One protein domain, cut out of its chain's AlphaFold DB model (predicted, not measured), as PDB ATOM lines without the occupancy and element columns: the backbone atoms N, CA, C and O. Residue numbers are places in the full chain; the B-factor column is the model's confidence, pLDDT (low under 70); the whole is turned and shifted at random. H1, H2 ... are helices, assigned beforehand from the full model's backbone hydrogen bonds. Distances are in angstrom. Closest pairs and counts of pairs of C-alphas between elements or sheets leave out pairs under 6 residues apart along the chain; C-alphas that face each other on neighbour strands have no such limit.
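Overview. This is residues 118 to 160 of the 160 residues of the protein "HTH_8 domain-containing protein" of Mytilus coruscus (UniProt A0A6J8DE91). A longer helix, H1, has a shorter one, H2, packed crosswise on its side, and a turn at residues 138 to 142 joins them. The unnamed end stretches, residues 118 to 123 and 153 to 160, lie at the other end of the pair from that turn. The printed part has 43 residues with two named helices, H1 then H2, and no named strand; the class is all helix. It is compact, with a radius of gyration of the C-alphas of 9.9 A, and spans 27 by 20 by 19 A.

Along the chain. H1, residues 124 to 137, begins with C-alpha 124 at (51.188, -12.463, 27.809) and is 19.9 A long from first to last C-alpha. H2, residues 143 to 152, is 14.2 A long and ends with C-alpha 152 at (33.294, -14.509, 30.768).

Arrangement. H1 touches H2 with residues 130 to 134 alone; the closest C-alphas are those of Leu 134 and Leu 146, 7.4 A apart. Their lines are only just about perpendicular, at 73 degrees. In H1 and H2 every O i to N i+4 pair is within hydrogen-bond range.

Size, cuts and confidence. The two farthest C-alphas, of Asn 118 and Arg 140, are 27.7 A apart. The link from H1 to H2 is tight, and the printed part has no cut. Confidence is under 70 at residues 118 to 121 and 158 to 160.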
ATOM      1  N   ASN A 118      39.200 -19.570  18.440       55.91
ATOM      2  CA  ASN A 118      39.369 -18.125  18.439       55.91
ATOM      3  C   ASN A 118      40.201 -17.817  19.676       55.91
ATOM      4  O   ASN A 118      39.647 -17.694  20.758       55.91
ATOM      5  N   PHE A 119      41.524 -17.808  19.547       60.16
ATOM      6  CA  PHE A 119      42.357 -17.223  20.587       60.16
ATOM      7  C   PHE A 119      42.130 -15.720  20.562       60.16
ATOM      8  O   PHE A 119      42.142 -15.111  19.491       60.16
ATOM      9  N   THR A 120      41.912 -15.131  21.729       64.25
ATOM     10  CA  THR A 120      42.030 -13.678  21.855       64.25
ATOM     11  C   THR A 120      43.465 -13.296  21.540       64.25
ATOM     12  O   THR A 120      44.393 -13.914  22.063       64.25
ATOM     13  N   ASP A 121      43.636 -12.279  20.704       67.44
ATOM     14  CA  ASP A 121      44.928 -11.632  20.501       67.44
ATOM     15  C   ASP A 121      45.228 -10.777  21.740       67.44
ATOM     16  O   ASP A 121      44.892  -9.596  21.802       67.44
ATOM     17  N   ILE A 122      45.728 -11.434  22.789       76.19
ATOM     18  CA  ILE A 122      46.101 -10.827  24.066       76.19
ATOM     19  C   ILE A 122      47.590 -11.061  24.302       76.19
ATOM     20  O   ILE A 122      48.097 -12.168  24.111       76.19
ATOM     21  N   ASN A 123      48.304 -10.019  24.724       82.50
ATOM     22  CA  ASN A 123      49.711 -10.159  25.085       82.50
ATOM     23  C   ASN A 123      49.840 -10.930  26.409       82.50
ATOM     24  O   ASN A 123      49.045 -10.718  27.323       82.50
ATOM     25  N   ASP A 124      50.890 -11.738  26.565       80.12
ATOM     26  CA  ASP A 124      51.188 -12.463  27.809       80.12
ATOM     27  C   ASP A 124      51.149 -11.558  29.053       80.12
ATOM     28  O   ASP A 124      50.636 -11.951  30.097       80.12
ATOM     29  N   ASN A 125      51.622 -10.312  28.943       84.69
ATOM     30  CA  ASN A 125      51.595  -9.351  30.050       84.69
ATOM     31  C   ASN A 125      50.173  -8.903  30.418       84.69
ATOM     32  O   ASN A 125      49.885  -8.643  31.586       84.69
ATOM     33  N   GLU A 126      49.289  -8.769  29.430       83.88
ATOM     34  CA  GLU A 126      47.882  -8.419  29.644       83.88
ATOM     35  C   GLU A 126      47.115  -9.604  30.216       83.88
ATOM     36  O   GLU A 126      46.406  -9.446  31.207       83.88
ATOM     37  N   LEU A 127      47.347 -10.801  29.677       85.75
ATOM     38  CA  LEU A 127      46.780 -12.034  30.207       85.75
ATOM     39  C   LEU A 127      47.214 -12.266  31.660       85.75
ATOM     40  O   LEU A 127      46.383 -12.575  32.513       85.75
ATOM     41  N   GLN A 128      48.496 -12.062  31.971       85.50
ATOM     42  CA  GLN A 128      49.016 -12.216  33.328       85.50
ATOM     43  C   GLN A 128      48.398 -11.205  34.299       85.50
ATOM     44  O   GLN A 128      48.122 -11.562  35.445       85.50
ATOM     45  N   ARG A 129      48.151  -9.961  33.863       88.81
ATOM     46  CA  ARG A 129      47.427  -8.967  34.673       88.81
ATOM     47  C   ARG A 129      46.012  -9.438  34.992       88.81
ATOM     48  O   ARG A 129      45.643  -9.461  36.160       88.81
ATOM     49  N   GLU A 130      45.271  -9.893  33.987       86.19
ATOM     50  CA  GLU A 130      43.904 -10.393  34.166       86.19
ATOM     51  C   GLU A 130      43.839 -11.624  35.081       86.19
ATOM     52  O   GLU A 130      42.964 -11.722  35.945       86.19
ATOM     53  N   ILE A 131      44.796 -12.546  34.944       86.62
ATOM     54  CA  ILE A 131      44.921 -13.712  35.826       86.62
ATOM     55  C   ILE A 131      45.231 -13.272  37.258       86.62
ATOM     56  O   ILE A 131      44.588 -13.753  38.191       86.62
ATOM     57  N   ASN A 132      46.180 -12.354  37.453       88.50
ATOM     58  CA  ASN A 132      46.549 -11.867  38.781       88.50
ATOM     59  C   ASN A 132      45.384 -11.132  39.460       88.50
ATOM     60  O   ASN A 132      45.136 -11.351  40.647       88.50
ATOM     61  N   ASP A 133      44.627 -10.325  38.717       88.50
ATOM     62  CA  ASP A 133      43.420  -9.669  39.225       88.50
ATOM     63  C   ASP A 133      42.359 -10.698  39.642       88.50
ATOM     64  O   ASP A 133      41.753 -10.580  40.712       88.50
ATOM     65  N   LEU A 134      42.151 -11.756  38.850       86.69
ATOM     66  CA  LEU A 134      41.222 -12.834  39.203       86.69
ATOM     67  C   LEU A 134      41.696 -13.635  40.422       86.69
ATOM     68  O   LEU A 134      40.888 -13.912  41.306       86.69
ATOM     69  N   LEU A 135      42.983 -13.968  40.518       86.88
ATOM     70  CA  LEU A 135      43.546 -14.698  41.659       86.88
ATOM     71  C   LEU A 135      43.559 -13.859  42.945       86.88
ATOM     72  O   LEU A 135      43.390 -14.412  44.029       86.88
ATOM     73  N   THR A 136      43.689 -12.535  42.837       87.19
ATOM     74  CA  THR A 136      43.575 -11.618  43.984       87.19
ATOM     75  C   THR A 136      42.151 -11.617  44.539       87.19
ATOM     76  O   THR A 136      41.954 -11.677  45.752       87.19
ATOM     77  N   ASN A 137      41.151 -11.609  43.653       84.25
ATOM     78  CA  ASN A 137      39.741 -11.654  44.042       84.25
ATOM     79  C   ASN A 137      39.277 -13.067  44.452       84.25
ATOM     80  O   ASN A 137      38.385 -13.209  45.289       84.25
ATOM     81  N   PHE A 138      39.888 -14.116  43.894       83.81
ATOM     82  CA  PHE A 138      39.516 -15.516  44.104       83.81
ATOM     83  C   PHE A 138      40.756 -16.401  44.358       83.81
ATOM     84  O   PHE A 138      41.106 -17.245  43.532       83.81
ATOM     85  N   PRO A 139      41.402 -16.296  45.532       79.69
ATOM     86  CA  PRO A 139      42.687 -16.953  45.815       79.69
ATOM     87  C   PRO A 139      42.628 -18.487  45.911       79.69
ATOM     88  O   PRO A 139      43.660 -19.148  45.937       79.69
ATOM     89  N   ARG A 140      41.426 -19.076  45.979       79.69
ATOM     90  CA  ARG A 140      41.205 -20.537  45.960       79.69
ATOM     91  C   ARG A 140      40.605 -21.027  44.635       79.69
ATOM     92  O   ARG A 140      40.054 -22.124  44.580       79.69
ATOM     93  N   CYS A 141      40.648 -20.199  43.593       78.50
ATOM     94  CA  CYS A 141      40.123 -20.533  42.275       78.50
ATOM     95  C   CYS A 141      40.986 -21.617  41.618       78.50
ATOM     96  O   CYS A 141      42.185 -21.431  41.424       78.50
ATOM     97  N   GLY A 142      40.378 -22.758  41.297       78.12
ATOM     98  CA  GLY A 142      41.024 -23.790  40.487       78.12
ATOM     99  C   GLY A 142      41.062 -23.408  39.005       78.12
ATOM    100  O   GLY A 142      40.270 -22.589  38.543       78.12
ATOM    101  N   GLU A 143      41.936 -24.061  38.245       79.94
ATOM    102  CA  GLU A 143      42.203 -23.789  36.823       79.94
ATOM    103  C   GLU A 143      40.938 -23.753  35.945       79.94
ATOM    104  O   GLU A 143      40.727 -22.799  35.200       79.94
ATOM    105  N   ASN A 144      40.030 -24.723  36.107       77.31
ATOM    106  CA  ASN A 144      38.761 -24.758  35.365       77.31
ATOM    107  C   ASN A 144      37.889 -23.521  35.630       77.31
ATOM    108  O   ASN A 144      37.258 -22.986  34.723       77.31
ATOM    109  N   MET A 145      37.845 -23.057  36.883       80.44
ATOM    110  CA  MET A 145      37.052 -21.888  37.262       80.44
ATOM    111  C   MET A 145      37.703 -20.600  36.744       80.44
ATOM    112  O   MET A 145      36.995 -19.722  36.252       80.44
ATOM    113  N   LEU A 146      39.037 -20.529  36.755       81.75
ATOM    114  CA  LEU A 146      39.801 -19.428  36.172       81.75
ATOM    115  C   LEU A 146      39.559 -19.328  34.659       81.75
ATOM    116  O   LEU A 146      39.274 -18.247  34.152       81.75
ATOM    117  N   GLN A 147      39.575 -20.458  33.949       79.94
ATOM    118  CA  GLN A 147      39.269 -20.509  32.519       79.94
ATOM    119  C   GLN A 147      37.833 -20.048  32.230       79.94
ATOM    120  O   GLN A 147      37.598 -19.291  31.287       79.94
ATOM    121  N   GLN A 148      36.869 -20.459  33.059       77.25
ATOM    122  CA  GLN A 148      35.480 -20.016  32.938       77.25
ATOM    123  C   GLN A 148      35.350 -18.493  33.122       77.25
ATOM    124  O   GLN A 148      34.593 -17.851  32.395       77.25
ATOM    125  N   MET A 149      36.091 -17.918  34.073       82.69
ATOM    126  CA  MET A 149      36.106 -16.479  34.353       82.69
ATOM    127  C   MET A 149      36.769 -15.673  33.236       82.69
ATOM    128  O   MET A 149      36.234 -14.644  32.828       82.69
ATOM    129  N   LEU A 150      37.885 -16.158  32.688       82.44
ATOM    130  CA  LEU A 150      38.529 -15.549  31.522       82.44
ATOM    131  C   LEU A 150      37.591 -15.573  30.312       82.44
ATOM    132  O   LEU A 150      37.392 -14.549  29.664       82.44
ATOM    133  N   LYS A 151      36.893 -16.691  30.096       79.06
ATOM    134  CA  LYS A 151      35.875 -16.806  29.048       79.06
ATOM    135  C   LYS A 151      34.700 -15.842  29.246       79.06
ATOM    136  O   LYS A 151      34.160 -15.343  28.266       79.06
ATOM    137  N   GLN A 152      34.298 -15.549  30.487       78.50
ATOM    138  CA  GLN A 152      33.294 -14.509  30.768       78.50
ATOM    139  C   GLN A 152      33.786 -13.095  30.440       78.50
ATOM    140  O   GLN A 152      32.967 -12.237  30.121       78.50
ATOM    141  N   LYS A 153      35.102 -12.860  30.487       78.94
ATOM    142  CA  LYS A 153      35.750 -11.621  30.029       78.94
ATOM    143  C   LYS A 153      36.057 -11.618  28.523       78.94
ATOM    144  O   LYS A 153      36.782 -10.747  28.061       78.94
ATOM    145  N   ASP A 154      35.516 -12.582  27.778       72.31
ATOM    146  CA  ASP A 154      35.774 -12.800  26.349       72.31
ATOM    147  C   ASP A 154      37.252 -13.097  26.018       72.31
ATOM    148  O   ASP A 154      37.716 -12.893  24.899       72.31
ATOM    149  N   ILE A 155      37.998 -13.620  27.000       79.69
ATOM    150  CA  ILE A 155      39.381 -14.071  26.847       79.69
ATOM    151  C   ILE A 155      39.388 -15.592  26.689       79.69
ATOM    152  O   ILE A 155      39.116 -16.359  27.616       79.69
ATOM    153  N   TRP A 156      39.731 -16.034  25.491       74.81
ATOM    154  CA  TRP A 156      39.795 -17.429  25.092       74.81
ATOM    155  C   TRP A 156      41.246 -17.912  25.103       74.81
ATOM    156  O   TRP A 156      42.045 -17.566  24.233       74.81
ATOM    157  N   VAL A 157      41.566 -18.739  26.095       72.94
ATOM    158  CA  VAL A 157      42.870 -19.389  26.286       72.94
ATOM    159  C   VAL A 157      42.723 -20.911  26.205       72.94
ATOM    160  O   VAL A 157      41.751 -21.482  26.712       72.94
ATOM    161  N   SER A 158      43.691 -21.574  25.564       62.66
ATOM    162  CA  SER A 158      43.818 -23.038  25.533       62.66
ATOM    163  C   SER A 158      45.138 -23.437  26.170       62.66
ATOM    164  O   SER A 158      46.155 -22.805  25.901       62.66
ATOM    165  N   TYR A 159      45.124 -24.516  26.944       53.22
ATOM    166  CA  TYR A 159      46.349 -25.211  27.325       53.22
ATOM    167  C   TYR A 159      46.864 -26.059  26.153       53.22
ATOM    168  O   TYR A 159      46.066 -26.532  25.332       53.22
ATOM    169  N   VAL A 160      48.190 -26.195  26.078       44.84
ATOM    170  CA  VAL A 160      48.917 -27.164  25.239       44.84
ATOM    171  C   VAL A 160      49.210 -28.395  26.081       44.84
ATOM    172  O   VAL A 160      49.631 -28.202  27.243       44.84
TER     173      VAL A 160